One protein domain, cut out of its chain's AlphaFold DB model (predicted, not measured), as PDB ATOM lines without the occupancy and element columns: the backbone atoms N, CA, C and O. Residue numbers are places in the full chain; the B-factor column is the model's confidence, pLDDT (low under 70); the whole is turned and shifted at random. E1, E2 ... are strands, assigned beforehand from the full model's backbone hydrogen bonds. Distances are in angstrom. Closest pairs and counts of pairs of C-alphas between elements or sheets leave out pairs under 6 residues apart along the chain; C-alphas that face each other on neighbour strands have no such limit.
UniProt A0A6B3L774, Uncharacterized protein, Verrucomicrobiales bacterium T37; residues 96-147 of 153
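Overview. This is residues 96 to 147 of the 153 residues of an uncharacterized protein of Verrucomicrobiales bacterium T37 (UniProt A0A6B3L774). With little regular structure, this is a small, strongly twisted sheet in which short E1 runs beside the hairpin of E2 and E3, while the unnamed stretch 96 to 116 loops past the end where E3 begins. The printed part has 52 residues, 17 of them in named strands, with no named helix: all strand, mixed, order E1, E2, E3. It is compact, radius of gyration of the C-alphas 10.6 A, and only just elongated, spanning 31 by 20 by 18 A.

Along the chain. After residues 96 to 116, E1 is residues 117 to 120, 10.1 A long, from C-alpha 117 at (65.654, 38.687, 58.043). E2 is residues 130 to 135, 15.8 A. E3 is residues 140 to 146, 17.9 A, ending at (63.415, 50.451, 48.983).

Arrangement. E1 and E2 are parallel at 68 degrees, N 119 and O 133 being 2.8 A apart. The hairpin E2 and E3 is antiparallel at 155 degrees, with N 132 and O 144 at 2.9 A. Residues 104 to 105 pair, parallel, with 140 to 141 of E3.

Size, cuts and confidence. The farthest C-alphas, of Asp 101 and Glu 127, are 30.6 A apart. The printed part has no cut, no link between named strands is long, and no printed residue is under 70 in pLDDT.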
ATOM      1  N   VAL A  96      63.710  34.534  59.446       92.25
ATOM      2  CA  VAL A  96      65.093  34.730  59.896       92.25
ATOM      3  C   VAL A  96      65.975  33.617  59.340       92.25
ATOM      4  O   VAL A  96      65.685  32.433  59.524       92.25
ATOM      5  N   LEU A  97      67.069  33.993  58.681       92.50
ATOM      6  CA  LEU A  97      68.008  33.067  58.068       92.50
ATOM      7  C   LEU A  97      68.731  32.248  59.138       92.50
ATOM      8  O   LEU A  97      69.551  32.773  59.887       92.50
ATOM      9  N   GLN A  98      68.467  30.945  59.193       91.19
ATOM     10  CA  GLN A  98      69.110  30.062  60.172       91.19
ATOM     11  C   GLN A  98      70.435  29.478  59.667       91.19
ATOM     12  O   GLN A  98      71.303  29.126  60.464       91.19
ATOM     13  N   SER A  99      70.612  29.329  58.350       90.31
ATOM     14  CA  SER A  99      71.841  28.793  57.746       90.31
ATOM     15  C   SER A  99      71.992  29.261  56.297       90.31
ATOM     16  O   SER A  99      70.996  29.393  55.590       90.31
ATOM     17  N   LEU A 100      73.231  29.462  55.836       87.94
ATOM     18  CA  LEU A 100      73.518  29.908  54.463       87.94
ATOM     19  C   LEU A 100      73.172  28.851  53.403       87.94
ATOM     20  O   LEU A 100      72.866  29.202  52.272       87.94
ATOM     21  N   ASP A 101      73.144  27.568  53.774       87.94
ATOM     22  CA  ASP A 101      72.759  26.467  52.879       87.94
ATOM     23  C   ASP A 101      71.272  26.484  52.473       87.94
ATOM     24  O   ASP A 101      70.865  25.739  51.582       87.94
ATOM     25  N   GLN A 102      70.444  27.307  53.130       83.62
ATOM     26  CA  GLN A 102      69.001  27.416  52.859       83.62
ATOM     27  C   GLN A 102      68.686  28.371  51.700       83.62
ATOM     28  O   GLN A 102      67.560  28.414  51.209       83.62
ATOM     29  N   ILE A 103      69.671  29.155  51.268       88.12
ATOM     30  CA  ILE A 103      69.495  30.222  50.288       88.12
ATOM     31  C   ILE A 103      70.520  30.097  49.167       88.12
ATOM     32  O   ILE A 103      71.572  29.478  49.312       88.12
ATOM     33  N   LYS A 104      70.219  30.717  48.029       92.56
ATOM     34  CA  LYS A 104      71.163  30.844  46.920       92.56
ATOM     35  C   LYS A 104      71.536  32.303  46.770       92.56
ATOM     36  O   LYS A 104      70.661  33.148  46.640       92.56
ATOM     37  N   VAL A 105      72.825  32.599  46.754       93.25
ATOM     38  CA  VAL A 105      73.332  33.944  46.469       93.25
ATOM     39  C   VAL A 105      74.028  33.904  45.115       93.25
ATOM     40  O   VAL A 105      74.615  32.882  44.742       93.25
ATOM     41  N   ARG A 106      73.919  34.981  44.335       90.12
ATOM     42  CA  ARG A 106      74.647  35.086  43.066       90.12
ATOM     43  C   ARG A 106      76.135  35.293  43.327       90.12
ATOM     44  O   ARG A 106      76.533  35.972  44.268       90.12
ATOM     45  N   GLU A 107      76.959  34.707  42.469       90.88
ATOM     46  CA  GLU A 107      78.405  34.883  42.555       90.88
ATOM     47  C   GLU A 107      78.772  36.364  42.361       90.88
ATOM     48  O   GLU A 107      78.312  37.005  41.415       90.88
ATOM     49  N   GLY A 108      79.571  36.911  43.280       91.19
ATOM     50  CA  GLY A 108      79.965  38.324  43.280       91.19
ATOM     51  C   GLY A 108      78.969  39.287  43.940       91.19
ATOM     52  O   GLY A 108      79.271  40.475  44.024       91.19
ATOM     53  N   SER A 109      77.821  38.806  44.426       88.75
ATOM     54  CA  SER A 109      76.893  39.593  45.248       88.75
ATOM     55  C   SER A 109      77.224  39.482  46.738       88.75
ATOM     56  O   SER A 109      77.835  38.508  47.186       88.75
ATOM     57  N   ASP A 110      76.796  40.480  47.509       91.75
ATOM     58  CA  ASP A 110      76.873  40.422  48.966       91.75
ATOM     59  C   ASP A 110      75.981  39.282  49.488       91.75
ATOM     60  O   ASP A 110      74.912  39.014  48.933       91.75
ATOM     61  N   SER A 111      76.451  38.565  50.509       92.44
ATOM     62  CA  SER A 111      75.742  37.412  51.073       92.44
ATOM     63  C   SER A 111      75.157  37.774  52.437       92.44
ATOM     64  O   SER A 111      75.897  38.287  53.281       92.44
ATOM     65  N   PRO A 112      73.875  37.459  52.699       94.19
ATOM     66  CA  PRO A 112      73.276  37.698  54.006       94.19
ATOM     67  C   PRO A 112      73.964  36.847  55.073       94.19
ATOM     68  O   PRO A 112      74.596  35.827  54.783       94.19
ATOM     69  N   LYS A 113      73.819  37.249  56.330       95.06
ATOM     70  CA  LYS A 113      74.366  36.538  57.486       95.06
ATOM     71  C   LYS A 113      73.288  35.716  58.169       95.06
ATOM     72  O   LYS A 113      72.101  36.019  58.120       95.06
ATOM     73  N   VAL A 114      73.716  34.664  58.860       93.50
ATOM     74  CA  VAL A 114      72.828  33.923  59.761       93.50
ATOM     75  C   VAL A 114      72.291  34.888  60.821       93.50
ATOM     76  O   VAL A 114      73.068  35.591  61.465       93.50
ATOM     77  N   GLY A 115      70.972  34.919  60.982       93.69
ATOM     78  CA  GLY A 115      70.248  35.880  61.813       93.69
ATOM     79  C   GLY A 115      69.627  37.047  61.039       93.69
ATOM     80  O   GLY A 115      68.767  37.727  61.597       93.69
ATOM     81  N   ASP A 116      69.992  37.265  59.772       94.94
ATOM     82  CA  ASP A 116      69.353  38.296  58.951       94.94
ATOM     83  C   ASP A 116      67.921  37.898  58.581       94.94
ATOM     84  O   ASP A 116      67.602  36.725  58.388       94.94
ATOM     85  N   THR A 117      67.042  38.894  58.472       93.81
ATOM     86  CA  THR A 117      65.654  38.687  58.043       93.81
ATOM     87  C   THR A 117      65.566  38.758  56.526       93.81
ATOM     88  O   THR A 117      65.960  39.762  55.928       93.81
ATOM     89  N   ILE A 118      65.039  37.700  55.920       93.81
ATOM     90  CA  ILE A 118      64.807  37.587  54.486       93.81
ATOM     91  C   ILE A 118      63.319  37.822  54.223       93.81
ATOM     92  O   ILE A 118      62.456  37.111  54.742       93.81
ATOM     93  N   TYR A 119      63.036  38.826  53.406       93.00
ATOM     94  CA  TYR A 119      61.704  39.198  52.952       93.00
ATOM     95  C   TYR A 119      61.413  38.547  51.601       93.00
ATOM     96  O   TYR A 119      62.316  38.170  50.857       93.00
ATOM     97  N   SER A 120      60.141  38.431  51.249       91.12
ATOM     98  CA  SER A 120      59.717  38.171  49.874       91.12
ATOM     99  C   SER A 120      59.335  39.491  49.204       91.12
ATOM    100  O   SER A 120      59.070  40.486  49.880       91.12
ATOM    101  N   MET A 121      59.237  39.501  47.873       86.56
ATOM    102  CA  MET A 121      58.724  40.671  47.140       86.56
ATOM    103  C   MET A 121      57.300  41.073  47.560       86.56
ATOM    104  O   MET A 121      56.907  42.211  47.341       86.56
ATOM    105  N   THR A 122      56.520  40.160  48.149       87.81
ATOM    106  CA  THR A 122      55.139  40.421  48.586       87.81
ATOM    107  C   THR A 122      55.032  40.916  50.025       87.81
ATOM    108  O   THR A 122      54.023  41.521  50.367       87.81
ATOM    109  N   ASN A 123      56.040  40.670  50.866       88.19
ATOM    110  CA  ASN A 123      56.044  41.074  52.277       88.19
ATOM    111  C   ASN A 123      56.975  42.268  52.555       88.19
ATOM    112  O   ASN A 123      57.198  42.667  53.694       88.19
ATOM    113  N   LEU A 124      57.570  42.839  51.517       88.06
ATOM    114  CA  LEU A 124      58.549  43.890  51.701       88.06
ATOM    115  C   LEU A 124      57.879  45.153  52.278       88.06
ATOM    116  O   LEU A 124      56.832  45.561  51.773       88.06
ATOM    117  N   PRO A 125      58.439  45.775  53.330       86.00
ATOM    118  CA  PRO A 125      57.832  46.949  53.940       86.00
ATOM    119  C   PRO A 125      57.896  48.140  52.979       86.00
ATOM    120  O   PRO A 125      58.939  48.770  52.822       86.00
ATOM    121  N   GLU A 126      56.768  48.465  52.348       82.50
ATOM    122  CA  GLU A 126      56.673  49.589  51.408       82.50
ATOM    123  C   GLU A 126      56.829  50.940  52.124       82.50
ATOM    124  O   GLU A 126      57.352  51.898  51.566       82.50
ATOM    125  N   GLU A 127      56.428  51.022  53.393       78.94
ATOM    126  CA  GLU A 127      56.387  52.269  54.168       78.94
ATOM    127  C   GLU A 127      57.740  52.670  54.784       78.94
ATOM    128  O   GLU A 127      57.856  53.737  55.389       78.94
ATOM    129  N   ALA A 128      58.760  51.818  54.667       79.94
ATOM    130  CA  ALA A 128      60.059  52.028  55.290       79.94
ATOM    131  C   ALA A 128      61.161  52.184  54.238       79.94
ATOM    132  O   ALA A 128      61.325  51.355  53.347       79.94
ATOM    133  N   CYS A 129      61.957  53.246  54.382       87.06
ATOM    134  CA  CYS A 129      63.175  53.410  53.603       87.06
ATOM    135  C   CYS A 129      64.296  52.556  54.207       87.06
ATOM    136  O   CYS A 129      64.666  52.754  55.368       87.06
ATOM    137  N   GLY A 130      64.866  51.639  53.434       91.00
ATOM    138  CA  GLY A 130      65.912  50.754  53.925       91.00
ATOM    139  C   GLY A 130      66.436  49.768  52.894       91.00
ATOM    140  O   GLY A 130      65.954  49.679  51.768       91.00
ATOM    141  N   THR A 131      67.450  49.022  53.314       92.44
ATOM    142  CA  THR A 131      68.060  47.946  52.540       92.44
ATOM    143  C   THR A 131      67.642  46.619  53.154       92.44
ATOM    144  O   THR A 131      67.932  46.359  54.322       92.44
ATOM    145  N   TYR A 132      66.966  45.788  52.370       94.38
ATOM    146  CA  TYR A 132      66.382  44.528  52.815       94.38
ATOM    147  C   TYR A 132      66.942  43.367  52.004       94.38
ATOM    148  O   TYR A 132      67.231  43.506  50.817       94.38
ATOM    149  N   TRP A 133      67.074  42.205  52.635       95.25
ATOM    150  CA  TRP A 133      67.365  40.969  51.922       95.25
ATOM    151  C   TRP A 133      66.070  40.384  51.390       95.25
ATOM    152  O   TRP A 133      65.137  40.167  52.160       95.25
ATOM    153  N   VAL A 134      66.010  40.124  50.090       93.38
ATOM    154  CA  VAL A 134      64.786  39.717  49.407       93.38
ATOM    155  C   VAL A 134      65.015  38.419  48.660       93.38
ATOM    156  O   VAL A 134      65.968  38.292  47.895       93.38
ATOM    157  N   LEU A 135      64.128  37.453  48.870       92.56
ATOM    158  CA  LEU A 135      64.073  36.214  48.117       92.56
ATOM    159  C   LEU A 135      63.304  36.439  46.807       92.56
ATOM    160  O   LEU A 135      62.092  36.676  46.809       92.56
ATOM    161  N   GLY A 136      64.017  36.340  45.689       89.75
ATOM    162  CA  GLY A 136      63.466  36.376  44.341       89.75
ATOM    163  C   GLY A 136      62.698  35.103  43.979       89.75
ATOM    164  O   GLY A 136      62.888  34.033  44.563       89.75
ATOM    165  N   GLY A 137      61.831  35.195  42.967       87.00
ATOM    166  CA  GLY A 137      61.061  34.048  42.463       87.00
ATOM    167  C   GLY A 137      61.920  32.950  41.817       87.00
ATOM    168  O   GLY A 137      61.471  31.816  41.669       87.00
ATOM    169  N   ASP A 138      63.166  33.267  41.462       86.94
ATOM    170  CA  ASP A 138      64.206  32.335  41.018       86.94
ATOM    171  C   ASP A 138      64.899  31.597  42.181       86.94
ATOM    172  O   ASP A 138      65.728  30.710  41.954       86.94
ATOM    173  N   GLY A 139      64.538  31.921  43.427       86.75
ATOM    174  CA  GLY A 139      65.085  31.326  44.644       86.75
ATOM    175  C   GLY A 139      66.445  31.892  45.055       86.75
ATOM    176  O   GLY A 139      67.095  31.316  45.929       86.75
ATOM    177  N   TYR A 140      66.887  32.982  44.423       92.19
ATOM    178  CA  TYR A 140      68.078  33.718  44.828       92.19
ATOM    179  C   TYR A 140      67.720  34.806  45.836       92.19
ATOM    180  O   TYR A 140      66.645  35.393  45.769       92.19
ATOM    181  N   VAL A 141      68.624  35.060  46.774       92.94
ATOM    182  CA  VAL A 141      68.525  36.172  47.714       92.94
ATOM    183  C   VAL A 141      69.404  37.307  47.220       92.94
ATOM    184  O   VAL A 141      70.580  37.108  46.910       92.94
ATOM    185  N   GLU A 142      68.823  38.496  47.165       94.31
ATOM    186  CA  GLU A 142      69.485  39.726  46.750       94.31
ATOM    187  C   GLU A 142      69.126  40.877  47.685       94.31
ATOM    188  O   GLU A 142      68.125  40.837  48.402       94.31
ATOM    189  N   THR A 143      69.980  41.894  47.728       94.12
ATOM    190  CA  THR A 143      69.740  43.076  48.547       94.12
ATOM    191  C   THR A 143      68.955  44.107  47.745       94.12
ATOM    192  O   THR A 143      69.416  44.563  46.699       94.12
ATOM    193  N   LEU A 144      67.788  44.503  48.244       90.88
ATOM    194  CA  LEU A 144      66.930  45.505  47.626       90.88
ATOM    195  C   LEU A 144      66.874  46.746  48.518       90.88
ATOM    196  O   LEU A 144      66.500  46.664  49.687       90.88
ATOM    197  N   ALA A 145      67.243  47.897  47.961       89.62
ATOM    198  CA  ALA A 145      67.014  49.184  48.603       89.62
ATOM    199  C   ALA A 145      65.630  49.696  48.200       89.62
ATOM    200  O   ALA A 145      65.357  49.877  47.012       89.62
ATOM    201  N   VAL A 146      64.765  49.921  49.182       86.50
ATOM    202  CA  VAL A 146      63.415  50.451  48.983       86.50
ATOM    203  C   VAL A 146      63.312  51.774  49.702       86.50
ATOM    204  O   VAL A 146      63.735  51.881  50.846       86.50
ATOM    205  N   CYS A 147      62.779  52.779  49.014       82.94
ATOM    206  CA  CYS A 147      62.475  54.082  49.580       82.94
ATOM    207  C   CYS A 147      61.121  54.544  49.043       82.94
ATOM    208  O   CYS A 147      60.959  54.738  47.837       82.94
TER     209      CYS A 147